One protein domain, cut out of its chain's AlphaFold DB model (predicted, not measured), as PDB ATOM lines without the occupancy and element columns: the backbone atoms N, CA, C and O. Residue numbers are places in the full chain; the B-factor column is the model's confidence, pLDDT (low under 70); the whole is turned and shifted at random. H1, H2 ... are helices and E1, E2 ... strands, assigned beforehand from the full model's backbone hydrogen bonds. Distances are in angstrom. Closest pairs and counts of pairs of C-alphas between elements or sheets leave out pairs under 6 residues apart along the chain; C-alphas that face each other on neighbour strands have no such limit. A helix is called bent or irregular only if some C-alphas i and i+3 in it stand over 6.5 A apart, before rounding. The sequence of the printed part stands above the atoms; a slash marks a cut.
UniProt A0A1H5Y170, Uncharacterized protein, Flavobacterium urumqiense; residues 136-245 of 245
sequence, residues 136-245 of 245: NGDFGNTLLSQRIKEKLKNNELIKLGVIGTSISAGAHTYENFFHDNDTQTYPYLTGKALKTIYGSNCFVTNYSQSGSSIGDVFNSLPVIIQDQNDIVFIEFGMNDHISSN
ATOM      1  N   ASN A 136       2.338 103.226 -52.011       46.75
ATOM      2  CA  ASN A 136       2.789 102.086 -51.219       46.75
ATOM      3  C   ASN A 136       3.879 102.562 -50.271       46.75
ATOM      4  O   ASN A 136       5.048 102.453 -50.606       46.75
ATOM      5  N   GLY A 137       3.517 103.190 -49.151       51.00
ATOM      6  CA  GLY A 137       4.442 103.763 -48.174       51.00
ATOM      7  C   GLY A 137       5.512 104.711 -48.736       51.00
ATOM      8  O   GLY A 137       6.363 105.163 -47.965       51.00
ATOM      9  N   ASP A 138       5.507 105.015 -50.039       55.81
ATOM     10  CA  ASP A 138       6.496 105.861 -50.681       55.81
ATOM     11  C   ASP A 138       6.079 107.308 -50.492       55.81
ATOM     12  O   ASP A 138       5.551 108.010 -51.354       55.81
ATOM     13  N   PHE A 139       6.320 107.753 -49.269       60.31
ATOM     14  CA  PHE A 139       6.206 109.142 -48.906       60.31
ATOM     15  C   PHE A 139       7.305 110.002 -49.554       60.31
ATOM     16  O   PHE A 139       7.321 111.208 -49.293       60.31
ATOM     17  N   GLY A 140       8.228 109.427 -50.337       54.09
ATOM     18  CA  GLY A 140       9.391 110.102 -50.913       54.09
ATOM     19  C   GLY A 140       9.024 111.353 -51.707       54.09
ATOM     20  O   GLY A 140       9.682 112.376 -51.550       54.09
ATOM     21  N   ASN A 141       7.894 111.319 -52.422       56.59
ATOM     22  CA  ASN A 141       7.382 112.447 -53.212       56.59
ATOM     23  C   ASN A 141       6.231 113.224 -52.542       56.59
ATOM     24  O   ASN A 141       5.620 114.088 -53.166       56.59
ATOM     25  N   THR A 142       5.898 112.928 -51.281       64.00
ATOM     26  CA  THR A 142       4.784 113.599 -50.584       64.00
ATOM     27  C   THR A 142       5.244 114.872 -49.869       64.00
ATOM     28  O   THR A 142       6.300 114.884 -49.230       64.00
ATOM     29  N   LEU A 143       4.395 115.910 -49.898       69.50
ATOM     30  CA  LEU A 143       4.564 117.190 -49.183       69.50
ATOM     31  C   LEU A 143       4.450 117.070 -47.649       69.50
ATOM     32  O   LEU A 143       4.493 118.073 -46.940       69.50
ATOM     33  N   LEU A 144       4.279 115.858 -47.114       77.25
ATOM     34  CA  LEU A 144       4.223 115.638 -45.673       77.25
ATOM     35  C   LEU A 144       5.603 115.874 -45.047       77.25
ATOM     36  O   LEU A 144       6.636 115.559 -45.639       77.25
ATOM     37  N   SER A 145       5.633 116.382 -43.816       83.25
ATOM     38  CA  SER A 145       6.888 116.466 -43.065       83.25
ATOM     39  C   SER A 145       7.352 115.076 -42.619       83.25
ATOM     40  O   SER A 145       6.544 114.160 -42.449       83.25
ATOM     41  N   GLN A 146       8.660 114.917 -42.395       83.69
ATOM     42  CA  GLN A 146       9.250 113.649 -41.951       83.69
ATOM     43  C   GLN A 146       8.596 113.120 -40.664       83.69
ATOM     44  O   GLN A 146       8.261 111.941 -40.589       83.69
ATOM     45  N   ARG A 147       8.297 114.017 -39.716       89.62
ATOM     46  CA  ARG A 147       7.569 113.696 -38.482       89.62
ATOM     47  C   ARG A 147       6.230 113.011 -38.767       89.62
ATOM     48  O   ARG A 147       5.925 111.990 -38.172       89.62
ATOM     49  N   ILE A 148       5.428 113.549 -39.688       89.38
ATOM     50  CA  ILE A 148       4.118 112.968 -40.023       89.38
ATOM     51  C   ILE A 148       4.275 111.609 -40.700       89.38
ATOM     52  O   ILE A 148       3.540 110.680 -40.376       89.38
ATOM     53  N   LYS A 149       5.260 111.470 -41.594       85.81
ATOM     54  CA  LYS A 149       5.574 110.189 -42.243       85.81
ATOM     55  C   LYS A 149       5.912 109.118 -41.207       85.81
ATOM     56  O   LYS A 149       5.423 108.000 -41.314       85.81
ATOM     57  N   GLU A 150       6.718 109.455 -40.205       88.75
ATOM     58  CA  GLU A 150       7.085 108.548 -39.111       88.75
ATOM     59  C   GLU A 150       5.875 108.163 -38.261       88.75
ATOM     60  O   GLU A 150       5.635 106.972 -38.073       88.75
ATOM     61  N   LYS A 151       5.044 109.134 -37.856       91.69
ATOM     62  CA  LYS A 151       3.805 108.845 -37.117       91.69
ATOM     63  C   LYS A 151       2.882 107.898 -37.887       91.69
ATOM     64  O   LYS A 151       2.350 106.958 -37.304       91.69
ATOM     65  N   LEU A 152       2.716 108.116 -39.194       87.50
ATOM     66  CA  LEU A 152       1.917 107.239 -40.055       87.50
ATOM     67  C   LEU A 152       2.515 105.828 -40.145       87.50
ATOM     68  O   LEU A 152       1.798 104.850 -39.969       87.50
ATOM     69  N   LYS A 153       3.832 105.708 -40.363       86.00
ATOM     70  CA  LYS A 153       4.530 104.408 -40.417       86.00
ATOM     71  C   LYS A 153       4.428 103.625 -39.108       86.00
ATOM     72  O   LYS A 153       4.326 102.403 -39.136       86.00
ATOM     73  N   ASN A 154       4.446 104.327 -37.981       90.44
ATOM     74  CA  ASN A 154       4.408 103.736 -36.647       90.44
ATOM     75  C   ASN A 154       2.981 103.526 -36.112       90.44
ATOM     76  O   ASN A 154       2.823 103.135 -34.956       90.44
ATOM     77  N   ASN A 155       1.937 103.776 -36.915       90.06
ATOM     78  CA  ASN A 155       0.533 103.741 -36.487       90.06
ATOM     79  C   ASN A 155       0.214 104.676 -35.302       90.06
ATOM     80  O   ASN A 155      -0.719 104.430 -34.532       90.06
ATOM     81  N   GLU A 156       0.974 105.756 -35.140       92.56
ATOM     82  CA  GLU A 156       0.751 106.735 -34.081       92.56
ATOM     83  C   GLU A 156      -0.500 107.577 -34.362       92.56
ATOM     84  O   GLU A 156      -0.936 107.736 -35.508       92.56
ATOM     85  N   LEU A 157      -1.078 108.137 -33.294       95.38
ATOM     86  CA  LEU A 157      -2.220 109.045 -33.384       95.38
ATOM     87  C   LEU A 157      -1.842 110.307 -34.171       95.38
ATOM     88  O   LEU A 157      -0.903 111.012 -33.798       95.38
ATOM     89  N   ILE A 158      -2.627 110.630 -35.197       95.38
ATOM     90  CA  ILE A 158      -2.554 111.900 -35.923       95.38
ATOM     91  C   ILE A 158      -3.648 112.836 -35.413       95.38
ATOM     92  O   ILE A 158      -4.831 112.514 -35.506       95.38
ATOM     93  N   LYS A 159      -3.274 114.008 -34.907       96.38
ATOM     94  CA  LYS A 159      -4.213 115.091 -34.598       96.38
ATOM     95  C   LYS A 159      -4.393 115.985 -35.822       96.38
ATOM     96  O   LYS A 159      -3.437 116.622 -36.264       96.38
ATOM     97  N   LEU A 160      -5.599 116.027 -36.365       94.81
ATOM     98  CA  LEU A 160      -5.972 116.870 -37.493       94.81
ATOM     99  C   LEU A 160      -6.843 118.021 -36.990       94.81
ATOM    100  O   LEU A 160      -7.973 117.804 -36.567       94.81
ATOM    101  N   GLY A 161      -6.331 119.241 -37.072       95.69
ATOM    102  CA  GLY A 161      -7.131 120.446 -36.900       95.69
ATOM    103  C   GLY A 161      -7.703 120.892 -38.238       95.69
ATOM    104  O   GLY A 161      -7.003 120.840 -39.247       95.69
ATOM    105  N   VAL A 162      -8.943 121.362 -38.272       95.56
ATOM    106  CA  VAL A 162      -9.510 122.012 -39.459       95.56
ATOM    107  C   VAL A 162     -10.115 123.341 -39.066       95.56
ATOM    108  O   VAL A 162     -10.911 123.401 -38.138       95.56
ATOM    109  N   ILE A 163      -9.743 124.394 -39.779       95.25
ATOM    110  CA  ILE A 163     -10.354 125.708 -39.664       95.25
ATOM    111  C   ILE A 163     -10.783 126.185 -41.046       95.25
ATOM    112  O   ILE A 163     -10.027 126.088 -42.014       95.25
ATOM    113  N   GLY A 164     -11.999 126.704 -41.135       94.00
ATOM    114  CA  GLY A 164     -12.542 127.165 -42.393       94.00
ATOM    115  C   GLY A 164     -13.955 127.699 -42.289       94.00
ATOM    116  O   GLY A 164     -14.393 128.160 -41.232       94.00
ATOM    117  N   THR A 165     -14.660 127.622 -43.410       93.06
ATOM    118  CA  THR A 165     -15.986 128.208 -43.588       93.06
ATOM    119  C   THR A 165     -17.107 127.219 -43.247       93.06
ATOM    120  O   THR A 165     -16.911 126.192 -42.591       93.06
ATOM    121  N   SER A 166     -18.315 127.499 -43.745       91.81
ATOM    122  CA  SER A 166     -19.457 126.588 -43.696       91.81
ATOM    123  C   SER A 166     -19.164 125.238 -44.358       91.81
ATOM    124  O   SER A 166     -19.706 124.230 -43.914       91.81
ATOM    125  N   ILE A 167     -18.294 125.187 -45.372       90.69
ATOM    126  CA  ILE A 167     -17.922 123.935 -46.047       90.69
ATOM    127  C   ILE A 167     -17.209 123.012 -45.058       90.69
ATOM    128  O   ILE A 167     -17.634 121.876 -44.842       90.69
ATOM    129  N   SER A 168     -16.166 123.525 -44.405       93.50
ATOM    130  CA  SER A 168     -15.419 122.786 -43.387       93.50
ATOM    131  C   SER A 168     -16.243 122.497 -42.138       93.50
ATOM    132  O   SER A 168     -16.117 121.414 -41.568       93.50
ATOM    133  N   ALA A 169     -17.152 123.399 -41.757       93.06
ATOM    134  CA  ALA A 169     -18.103 123.174 -40.668       93.06
ATOM    135  C   ALA A 169     -19.127 122.062 -40.976       93.06
ATOM    136  O   ALA A 169     -19.789 121.572 -40.066       93.06
ATOM    137  N   GLY A 170     -19.249 121.636 -42.238       91.56
ATOM    138  CA  GLY A 170     -20.131 120.540 -42.629       91.56
ATOM    139  C   GLY A 170     -21.503 120.964 -43.124       91.56
ATOM    140  O   GLY A 170     -22.424 120.142 -43.103       91.56
ATOM    141  N   ALA A 171     -21.656 122.215 -43.565       88.81
ATOM    142  CA  ALA A 171     -22.928 122.750 -44.016       88.81
ATOM    143  C   ALA A 171     -23.571 121.847 -45.067       88.81
ATOM    144  O   ALA A 171     -22.966 121.469 -46.071       88.81
ATOM    145  N   HIS A 172     -24.832 121.522 -44.805       86.00
ATOM    146  CA  HIS A 172     -25.642 120.619 -45.609       86.00
ATOM    147  C   HIS A 172     -25.102 119.190 -45.736       86.00
ATOM    148  O   HIS A 172     -25.630 118.454 -46.557       86.00
ATOM    149  N   THR A 173     -24.136 118.726 -44.941       88.19
ATOM    150  CA  THR A 173     -24.005 117.272 -44.753       88.19
ATOM    151  C   THR A 173     -25.223 116.769 -43.983       88.19
ATOM    152  O   THR A 173     -25.736 117.472 -43.110       88.19
ATOM    153  N   TYR A 174     -25.708 115.572 -44.309       87.44
ATOM    154  CA  TYR A 174     -26.897 115.017 -43.666       87.44
ATOM    155  C   TYR A 174     -26.753 114.967 -42.131       87.44
ATOM    156  O   TYR A 174     -27.632 115.445 -41.416       87.44
ATOM    157  N   GLU A 175     -25.622 114.457 -41.621       88.50
ATOM    158  CA  GLU A 175     -25.388 114.339 -40.171       88.50
ATOM    159  C   GLU A 175     -25.314 115.693 -39.470       88.50
ATOM    160  O   GLU A 175     -25.884 115.853 -38.392       88.50
ATOM    161  N   ASN A 176     -24.679 116.691 -40.084       89.38
ATOM    162  CA  ASN A 176     -24.612 118.014 -39.477       89.38
ATOM    163  C   ASN A 176     -25.993 118.678 -39.478       89.38
ATOM    164  O   ASN A 176     -26.418 119.219 -38.463       89.38
ATOM    165  N   PHE A 177     -26.723 118.589 -40.590       87.31
ATOM    166  CA  PHE A 177     -27.989 119.293 -40.743       87.31
ATOM    167  C   PHE A 177     -29.122 118.719 -39.887       87.31
ATOM    168  O   PHE A 177     -29.889 119.482 -39.305       87.31
ATOM    169  N   PHE A 178     -29.256 117.391 -39.819       86.94
ATOM    170  CA  PHE A 178     -30.354 116.756 -39.080       86.94
ATOM    171  C   PHE A 178     -29.991 116.371 -37.647       86.94
ATOM    172  O   PHE A 178     -30.893 116.148 -36.836       86.94
ATOM    173  N   HIS A 179     -28.700 116.265 -37.326       87.00
ATOM    174  CA  HIS A 179     -28.260 115.661 -36.069       87.00
ATOM    175  C   HIS A 179     -27.123 116.395 -35.360       87.00
ATOM    176  O   HIS A 179     -26.636 115.870 -34.360       87.00
ATOM    177  N   ASP A 180     -26.708 117.564 -35.856       88.44
ATOM    178  CA  ASP A 180     -25.623 118.360 -35.269       88.44
ATOM    179  C   ASP A 180     -24.343 117.527 -35.042       88.44
ATOM    180  O   ASP A 180     -23.714 117.540 -33.986       88.44
ATOM    181  N   ASN A 181     -24.006 116.701 -36.038       89.06
ATOM    182  CA  ASN A 181     -22.927 115.724 -35.965       89.06
ATOM    183  C   ASN A 181     -21.976 115.850 -37.168       89.06
ATOM    184  O   ASN A 181     -22.403 116.037 -38.305       89.06
ATOM    185  N   ASP A 182     -20.669 115.729 -36.937       89.88
ATOM    186  CA  ASP A 182     -19.631 115.977 -37.940       89.88
ATOM    187  C   ASP A 182     -19.145 114.721 -38.693       89.88
ATOM    188  O   ASP A 182     -18.284 114.819 -39.569       89.88
ATOM    189  N   THR A 183     -19.708 113.542 -38.423       90.31
ATOM    190  CA  THR A 183     -19.220 112.242 -38.937       90.31
ATOM    191  C   THR A 183     -19.281 112.068 -40.461       90.31
ATOM    192  O   THR A 183     -18.673 111.144 -41.006       90.31
ATOM    193  N   GLN A 184     -19.994 112.946 -41.172       88.00
ATOM    194  CA  GLN A 184     -20.042 112.986 -42.641       88.00
ATOM    195  C   GLN A 184     -19.318 114.191 -43.251       88.00
ATOM    196  O   GLN A 184     -19.330 114.372 -44.468       88.00
ATOM    197  N   THR A 185     -18.671 115.017 -42.436       91.06
ATOM    198  CA  THR A 185     -17.890 116.152 -42.929       91.06
ATOM    199  C   THR A 185     -16.586 115.670 -43.553       91.06
ATOM    200  O   THR A 185     -16.019 114.652 -43.144       91.06
ATOM    201  N   TYR A 186     -16.075 116.392 -44.554       90.75
ATOM    202  CA  TYR A 186     -14.813 116.006 -45.187       90.75
ATOM    203  C   TYR A 186     -13.629 115.934 -44.193       90.75
ATOM    204  O   TYR A 186     -12.796 115.039 -44.371       90.75
ATOM    205  N   PRO A 187     -13.536 116.766 -43.126       92.31
ATOM    206  CA  PRO A 187     -12.528 116.601 -42.080       92.31
ATOM    207  C   PRO A 187     -12.596 115.233 -41.406       92.31
ATOM    208  O   PRO A 187     -11.597 114.513 -41.346       92.31
ATOM    209  N   TYR A 188     -13.789 114.831 -40.964       93.62
ATOM    210  CA  TYR A 188     -13.990 113.540 -40.317       93.62
ATOM    211  C   TYR A 188     -13.704 112.377 -41.277       93.62
ATOM    212  O   TYR A 188     -12.990 111.429 -40.939       93.62
ATOM    213  N   LEU A 189     -14.204 112.467 -42.515       90.38
ATOM    214  CA  LEU A 189     -13.959 111.466 -43.554       90.38
ATOM    215  C   LEU A 189     -12.468 111.354 -43.907       90.38
ATOM    216  O   LEU A 189     -11.993 110.250 -44.171       90.38
ATOM    217  N   THR A 190     -11.711 112.453 -43.834       88.62
ATOM    218  CA  THR A 190     -10.248 112.442 -43.988       88.62
ATOM    219  C   THR A 190      -9.589 111.649 -42.863       88.62
ATOM    220  O   THR A 190      -8.755 110.783 -43.132       88.62
ATOM    221  N   GLY A 191      -9.995 111.867 -41.609       89.38
ATOM    222  CA  GLY A 191      -9.505 111.079 -40.476       89.38
ATOM    223  C   GLY A 191      -9.792 109.581 -40.634       89.38
ATOM    224  O   GLY A 191      -8.909 108.742 -40.433       89.38
ATOM    225  N   LYS A 192     -11.002 109.233 -41.092       88.00
ATOM    226  CA  LYS A 192     -11.380 107.847 -41.408       88.00
ATOM    227  C   LYS A 192     -10.544 107.263 -42.552       88.00
ATOM    228  O   LYS A 192     -10.150 106.095 -42.489       88.00
ATOM    229  N   ALA A 193     -10.248 108.058 -43.578       83.12
ATOM    230  CA  ALA A 193      -9.406 107.645 -44.695       83.12
ATOM    231  C   ALA A 193      -7.964 107.377 -44.239       83.12
ATOM    232  O   ALA A 193      -7.415 106.336 -44.589       83.12
ATOM    233  N   LEU A 194      -7.380 108.235 -43.393       82.62
ATOM    234  CA  LEU A 194      -6.043 108.016 -42.822       82.62
ATOM    235  C   LEU A 194      -5.963 106.692 -42.057       82.62
ATOM    236  O   LEU A 194      -5.028 105.921 -42.266       82.62
ATOM    237  N   LYS A 195      -6.983 106.385 -41.247       85.62
ATOM    238  CA  LYS A 195      -7.081 105.099 -40.551       85.62
ATOM    239  C   LYS A 195      -7.171 103.917 -41.505       85.62
ATOM    240  O   LYS A 195      -6.519 102.902 -41.281       85.62
ATOM    241  N   THR A 196      -7.973 104.052 -42.554       80.62
ATOM    242  CA  THR A 196      -8.197 102.986 -43.537       80.62
ATOM    243  C   THR A 196      -6.947 102.713 -44.374       80.62
ATOM    244  O   THR A 196      -6.638 101.558 -44.636       80.62
ATOM    245  N   ILE A 197      -6.219 103.760 -44.774       76.81
ATOM    246  CA  ILE A 197      -5.062 103.661 -45.677       76.81
ATOM    247  C   ILE A 197      -3.785 103.290 -44.915       76.81
ATOM    248  O   ILE A 197      -3.023 102.449 -45.381       76.81
ATOM    249  N   TYR A 198      -3.541 103.914 -43.758       80.31
ATOM    250  CA  TYR A 198      -2.261 103.812 -43.047       80.31
ATOM    251  C   TYR A 198      -2.342 103.070 -41.714       80.31
ATOM    252  O   TYR A 198      -1.312 102.848 -41.100       80.31
ATOM    253  N   GLY A 199      -3.533 102.720 -41.219       83.56
ATOM    254  CA  GLY A 199      -3.693 102.080 -39.908       83.56
ATOM    255  C   GLY A 199      -3.603 103.034 -38.706       83.56
ATOM    256  O   GLY A 199      -4.103 102.689 -37.629       83.56
ATOM    257  N   SER A 200      -3.079 104.251 -38.878       86.12
ATOM    258  CA  SER A 200      -3.043 105.300 -37.848       86.12
ATOM    259  C   SER A 200      -4.430 105.782 -37.439       86.12
ATOM    260  O   SER A 200      -5.252 106.154 -38.273       86.12
ATOM    261  N   ASN A 201      -4.692 105.854 -36.133       91.62
ATOM    262  CA  ASN A 201      -5.872 106.568 -35.646       91.62
ATOM    263  C   ASN A 201      -5.726 108.068 -35.933       91.62
ATOM    264  O   ASN A 201      -4.624 108.614 -35.860       91.62
ATOM    265  N   CYS A 202      -6.842 108.736 -36.212       94.19
ATOM    266  CA  CYS A 202      -6.874 110.178 -36.387       94.19
ATOM    267  C   CYS A 202      -7.907 110.788 -35.440       94.19
ATOM    268  O   CYS A 202      -9.044 110.323 -35.380       94.19
ATOM    269  N   PHE A 203      -7.491 111.802 -34.687       95.69
ATOM    270  CA  PHE A 203      -8.374 112.648 -33.897       95.69
ATOM    271  C   PHE A 203      -8.577 113.953 -34.657       95.69
ATOM    272  O   PHE A 203      -7.592 114.606 -35.001       95.69
ATOM    273  N   VAL A 204      -9.829 114.302 -34.944       95.50
ATOM    274  CA  VAL A 204     -10.174 115.486 -35.734       95.50
ATOM    275  C   VAL A 204     -10.783 116.537 -34.812       95.50
ATOM    276  O   VAL A 204     -11.760 116.246 -34.129       95.50
ATOM    277  N   THR A 205     -10.228 117.747 -34.823       95.94
ATOM    278  CA  THR A 205     -10.830 118.923 -34.184       95.94
ATOM    279  C   THR A 205     -11.253 119.911 -35.261       95.94
ATOM    280  O   THR A 205     -10.420 120.371 -36.046       95.94
ATOM    281  N   ASN A 206     -12.541 120.245 -35.306       94.94
ATOM    282  CA  ASN A 206     -13.094 121.180 -36.278       94.94
ATOM    283  C   ASN A 206     -13.379 122.536 -35.615       94.94
ATOM    284  O   ASN A 206     -14.312 122.663 -34.831       94.94
ATOM    285  N   TYR A 207     -12.567 123.540 -35.938       95.06
ATOM    286  CA  TYR A 207     -12.698 124.930 -35.487       95.06
ATOM    287  C   TYR A 207     -13.459 125.799 -36.501       95.06
ATOM    288  O   TYR A 207     -13.485 127.021 -36.377       95.06
ATOM    289  N   SER A 208     -14.001 125.193 -37.558       93.81
ATOM    290  CA  SER A 208     -14.641 125.917 -38.655       93.81
ATOM    291  C   SER A 208     -16.012 126.436 -38.257       93.81
ATOM    292  O   SER A 208     -16.755 125.772 -37.533       93.81
ATOM    293  N   GLN A 209     -16.385 127.591 -38.799       91.06
ATOM    294  CA  GLN A 209     -17.676 128.207 -38.529       91.06
ATOM    295  C   GLN A 209     -18.316 128.722 -39.822       91.06
ATOM    296  O   GLN A 209     -17.668 129.190 -40.761       91.06
ATOM    297  N   SER A 210     -19.643 128.599 -39.891       89.25
ATOM    298  CA  SER A 210     -20.407 129.083 -41.039       89.25
ATOM    299  C   SER A 210     -20.298 130.599 -41.173       89.25
ATOM    300  O   SER A 210     -20.510 131.326 -40.207       89.25
ATOM    301  N   GLY A 211     -20.009 131.065 -42.390       86.88
ATOM    302  CA  GLY A 211     -19.846 132.491 -42.686       86.88
ATOM    303  C   GLY A 211     -18.478 133.072 -42.320       86.88
ATOM    304  O   GLY A 211     -18.246 134.238 -42.612       86.88
ATOM    305  N   SER A 212     -17.570 132.283 -41.735       89.88
ATOM    306  CA  SER A 212     -16.239 132.768 -41.367       89.88
ATOM    307  C   SER A 212     -15.385 133.141 -42.576       89.88
ATOM    308  O   SER A 212     -15.511 132.556 -43.654       89.88
ATOM    309  N   SER A 213     -14.498 134.100 -42.347       89.75
ATOM    310  CA  SER A 213     -13.466 134.615 -43.245       89.75
ATOM    311  C   SER A 213     -12.077 134.380 -42.639       89.75
ATOM    312  O   SER A 213     -11.944 133.997 -41.474       89.75
ATOM    313  N   ILE A 214     -11.017 134.665 -43.390       87.56
ATOM    314  CA  ILE A 214      -9.631 134.597 -42.918       87.56
ATOM    315  C   ILE A 214      -9.389 135.500 -41.702       87.56
ATOM    316  O   ILE A 214      -8.540 135.191 -40.868       87.56
ATOM    317  N   GLY A 215     -10.153 136.591 -41.562       84.94
ATOM    318  CA  GLY A 215     -10.088 137.471 -40.395       84.94
ATOM    319  C   GLY A 215     -10.463 136.754 -39.095       84.94
ATOM    320  O   GLY A 215      -9.879 137.028 -38.048       84.94
ATOM    321  N   ASP A 216     -11.361 135.771 -39.168       85.19
ATOM    322  CA  ASP A 216     -11.831 135.013 -38.006       85.19
ATOM    323  C   ASP A 216     -10.809 133.973 -37.521       85.19
ATOM    324  O   ASP A 216     -10.877 133.508 -36.379       85.19
ATOM    325  N   VAL A 217      -9.802 133.643 -38.342       87.44
ATOM    326  CA  VAL A 217      -8.734 132.698 -37.977       87.44
ATOM    327  C   VAL A 217      -7.965 133.161 -36.753       87.44
ATOM    328  O   VAL A 217      -7.628 132.344 -35.896       87.44
ATOM    329  N   PHE A 218      -7.710 134.464 -36.633       87.75
ATOM    330  CA  PHE A 218      -6.913 135.007 -35.535       87.75
ATOM    331  C   PHE A 218      -7.558 134.781 -34.162       87.75
ATOM    332  O   PHE A 218      -6.836 134.645 -33.176       87.75
ATOM    333  N   ASN A 219      -8.886 134.651 -34.104       88.38
ATOM    334  CA  ASN A 219      -9.612 134.345 -32.869       88.38
ATOM    335  C   ASN A 219      -9.430 132.882 -32.439       88.38
ATOM    336  O   ASN A 219      -9.374 132.584 -31.247       88.38
ATOM    337  N   SER A 220      -9.300 131.973 -33.406       88.38
ATOM    338  CA  SER A 220      -9.164 130.529 -33.163       88.38
ATOM    339  C   SER A 220      -7.708 130.069 -33.070       88.38
ATOM    340  O   SER A 220      -7.421 129.002 -32.525       88.38
ATOM    341  N   LEU A 221      -6.766 130.874 -33.572       89.31
ATOM    342  CA  LEU A 221      -5.347 130.534 -33.641       89.31
ATOM    343  C   LEU A 221      -4.731 130.150 -32.279       89.31
ATOM    344  O   LEU A 221      -4.005 129.154 -32.248       89.31
ATOM    345  N   PRO A 222      -5.016 130.839 -31.152       93.12
ATOM    346  CA  PRO A 222      -4.485 130.435 -29.850       93.12
ATOM    347  C   PRO A 222      -4.890 129.010 -29.456       93.12
ATOM    348  O   PRO A 222      -4.045 128.239 -29.001       93.12
ATOM    349  N   VAL A 223      -6.153 128.639 -29.693       93.25
ATOM    350  CA  VAL A 223      -6.681 127.301 -29.385       93.25
ATOM    351  C   VAL A 223      -6.062 126.254 -30.312       93.25
ATOM    352  O   VAL A 223      -5.581 125.226 -29.846       93.25
ATOM    353  N   ILE A 224      -5.962 126.546 -31.614       92.75
ATOM    354  CA  ILE A 224      -5.336 125.644 -32.596       92.75
ATOM    355  C   ILE A 224      -3.877 125.337 -32.228       92.75
ATOM    356  O   ILE A 224      -3.430 124.193 -32.368       92.75
ATOM    357  N   ILE A 225      -3.134 126.352 -31.770       91.62
ATOM    358  CA  ILE A 225      -1.750 126.205 -31.304       91.62
ATOM    359  C   ILE A 225      -1.706 125.372 -30.018       91.62
ATOM    360  O   ILE A 225      -0.874 124.469 -29.904       91.62
ATOM    361  N   GLN A 226      -2.599 125.654 -29.066       95.69
ATOM    362  CA  GLN A 226      -2.678 124.946 -27.789       95.69
ATOM    363  C   GLN A 226      -2.988 123.453 -27.960       95.69
ATOM    364  O   GLN A 226      -2.398 122.629 -27.262       95.69
ATOM    365  N   ASP A 227      -3.843 123.094 -28.917       94.56
ATOM    366  CA  ASP A 227      -4.246 121.704 -29.161       94.56
ATOM    367  C   ASP A 227      -3.137 120.848 -29.800       94.56
ATOM    368  O   ASP A 227      -3.226 119.609 -29.824       94.56
ATOM    369  N   GLN A 228      -2.049 121.491 -30.245       94.50
ATOM    370  CA  GLN A 228      -0.858 120.857 -30.817       94.50
ATOM    371  C   GLN A 228      -1.213 119.880 -31.942       94.50
ATOM    372  O   GLN A 228      -0.780 118.723 -31.960       94.50
ATOM    373  N   ASN A 229      -2.037 120.352 -32.876       94.31
ATOM    374  CA  ASN A 229      -2.415 119.589 -34.057       94.31
ATOM    375  C   ASN A 229      -1.165 119.192 -34.864       94.31
ATOM    376  O   ASN A 229      -0.223 119.969 -35.028       94.31
ATOM    377  N   ASP A 230      -1.144 117.961 -35.371       93.31
ATOM    378  CA  ASP A 230      -0.062 117.465 -36.218       93.31
ATOM    379  C   ASP A 230      -0.170 118.016 -37.641       93.31
ATOM    380  O   ASP A 230       0.840 118.321 -38.278       93.31
ATOM    381  N   ILE A 231      -1.412 118.132 -38.113       90.94
ATOM    382  CA  ILE A 231      -1.806 118.659 -39.415       90.94
ATOM    383  C   ILE A 231      -2.913 119.682 -39.162       90.94
ATOM    384  O   ILE A 231      -3.811 119.422 -38.364       90.94
ATOM    385  N   VAL A 232      -2.864 120.825 -39.845       91.81
ATOM    386  CA  VAL A 232      -3.956 121.804 -39.846       91.81
ATOM    387  C   VAL A 232      -4.410 122.031 -41.281       91.81
ATOM    388  O   VAL A 232      -3.599 122.397 -42.131       91.81
ATOM    389  N   PHE A 233      -5.691 121.806 -41.557       91.50
ATOM    390  CA  PHE A 233      -6.329 122.245 -42.794       91.50
ATOM    391  C   PHE A 233      -6.900 123.642 -42.608       91.50
ATOM    392  O   PHE A 233      -7.533 123.932 -41.595       91.50
ATOM    393  N   ILE A 234      -6.660 124.488 -43.604       90.88
ATOM    394  CA  ILE A 234      -7.111 125.873 -43.649       90.88
ATOM    395  C   ILE A 234      -7.916 126.024 -44.939       90.88
ATOM    396  O   ILE A 234      -7.364 125.856 -46.026       90.88
ATOM    397  N   GLU A 235      -9.209 126.302 -44.818       91.56
ATOM    398  CA  GLU A 235     -10.134 126.437 -45.945       91.56
ATOM    399  C   GLU A 235     -10.851 127.784 -45.868       91.56
ATOM    400  O   GLU A 235     -11.785 127.965 -45.097       91.56
ATOM    401  N   PHE A 236     -10.392 128.738 -46.671       87.62
ATOM    402  CA  PHE A 236     -10.962 130.080 -46.785       87.62
ATOM    403  C   PHE A 236     -10.898 130.533 -48.243       87.62
ATOM    404  O   PHE A 236     -10.150 129.968 -49.046       87.62
ATOM    405  N   GLY A 237     -11.681 131.546 -48.597       81.19
ATOM    406  CA  GLY A 237     -11.719 132.108 -49.943       81.19
ATOM    407  C   GLY A 237     -13.115 132.573 -50.334       81.19
ATOM    408  O   GLY A 237     -13.307 133.739 -50.662       81.19
ATOM    409  N   MET A 238     -14.116 131.686 -50.271       76.81
ATOM    410  CA  MET A 238     -15.466 132.008 -50.757       76.81
ATOM    411  C   MET A 238     -16.093 133.183 -49.994       76.81
ATOM    412  O   MET A 238     -16.598 134.116 -50.614       76.81
ATOM    413  N   ASN A 239     -16.040 133.156 -48.662       80.88
ATOM    414  CA  ASN A 239     -16.602 134.227 -47.838       80.88
ATOM    415  C   ASN A 239     -15.723 135.481 -47.853       80.88
ATOM    416  O   ASN A 239     -16.256 136.584 -47.814       80.88
ATOM    417  N   ASP A 240     -14.405 135.323 -47.988       78.50
ATOM    418  CA  ASP A 240     -13.452 136.434 -48.075       78.50
ATOM    419  C   ASP A 240     -13.714 137.331 -49.287       78.50
ATOM    420  O   ASP A 240     -13.595 138.552 -49.201       78.50
ATOM    421  N   HIS A 241     -14.134 136.737 -50.408       73.19
ATOM    422  CA  HIS A 241     -14.566 137.475 -51.595       73.19
ATOM    423  C   HIS A 241     -15.867 138.262 -51.385       73.19
ATOM    424  O   HIS A 241     -16.091 139.259 -52.067       73.19
ATOM    425  N   ILE A 242     -16.730 137.821 -50.469       66.44
ATOM    426  CA  ILE A 242     -18.001 138.491 -50.168       66.44
ATOM    427  C   ILE A 242     -17.781 139.612 -49.147       66.44
ATOM    428  O   ILE A 242     -18.352 140.687 -49.298       66.44
ATOM    429  N   SER A 243     -16.934 139.383 -48.139       58.53
ATOM    430  CA  SER A 243     -16.657 140.329 -47.052       58.53
ATOM    431  C   SER A 243     -15.706 141.470 -47.426       58.53
ATOM    432  O   SER A 243     -15.439 142.327 -46.589       58.53
ATOM    433  N   SER A 244     -15.137 141.459 -48.635       51.91
ATOM    434  CA  SER A 244     -14.204 142.482 -49.134       51.91
ATOM    435  C   SER A 244     -14.867 143.595 -49.963       51.91
ATOM    436  O   SER A 244     -14.158 144.441 -50.508       51.91
ATOM    437  N   ASN A 245     -16.206 143.625 -50.017       40.66
ATOM    438  CA  ASN A 245     -17.004 144.773 -50.473       40.66
ATOM    439  C   ASN A 245     -17.574 145.548 -49.282       40.66
ATOM    440  O   ASN A 245     -17.797 146.766 -49.445       40.66
TER     441      ASN A 245
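AT A GLANCE: This is residues 136 to 245 of the 245 residues of an uncharacterized protein of Flavobacterium urumqiense (UniProt A0A1H5Y170). A small sheet of three parallel strands is sandwiched between two long helices, H4 over one face and H5 over the other, both running along the strands. H1 lies at the end where E1 begins, H6 and the tail lie beyond the end of E3, and H3 is held away from the sheet. The 110 printed residues hold six named helices and three strands, in the order H1 E1 H2 H3 H4 E2 H5 E3 H6; the sheet runs E2 E1 E3, and the class is mixed, helices and strands. The whole is compact, with a radius of gyration of the C-alphas of 15.2 A, but elongated, spanning 46 by 30 by 26 A.

HOW THE PARTS SIT: H1, residues 146 to 153, only grazes the sheet with residues 148 to 152. E1, residues 158 to 164, is the inner strand. H2, residues 166 to 169, is over none of the strands. H3, residues 174 to 179, is not on the sheet. H4, residues 186 to 198, has a height over the sheet of 9.1 A and runs along E1 at 19 degrees on the local plane; its closest C-alphas to E2, residues 202 to 206, are those of Gly 191 and Cys 202, 4.9 A apart. E2 and E1 are parallel at 21 degrees, with N 160 and O 203 2.8 A apart; E1, H2 H3 H4, E2 form a strand-helix-strand unit, two parallel neighbour strands with helices between. H5, residues 214 to 226, lies over E1 on the opposite face from H4, at a height over the sheet of 9.9 A; H4, the sheet E2 E1 E3 and H5 form three layers, a sheet with helices on both faces. E3, residues 231 to 235, is parallel to E1 at 16 degrees, with N 161 and O 231 2.8 A apart; E2, H5, E3 form a split unit, with E1 between the strands and a right-handed crossover. H6, residues 238 to 242, is not on the sheet. Every O i to N i+4 pair is within hydrogen-bond range in H1, H3 and H4; H5 has 4 of 9, with 7 of 10 O i to N i+3 pairs, H6 has 0 of 1, with 1 of 2, and H2 is too short for such a pair.

IN THESE COORDINATES: H1 begins at C-alpha 146 (9.250, 113.649, -41.951). From first to last C-alpha, E1 measures 19.4 A, H4 17.6 A, E2 12.6 A, H5 19.2 A and E3 13.1 A. H5 is irregular, with C-alphas 219 and 222 7.1 A apart. H6 ends at C-alpha 242 (-18.001, 138.491, -50.168).

THE WHOLE: The C-alphas farthest apart, of Asn 154 and Asn 245, are 48.3 A apart. The printed part has no cut and no long link. Residues 136 to 143 and 242 to 245 have pLDDT under 70.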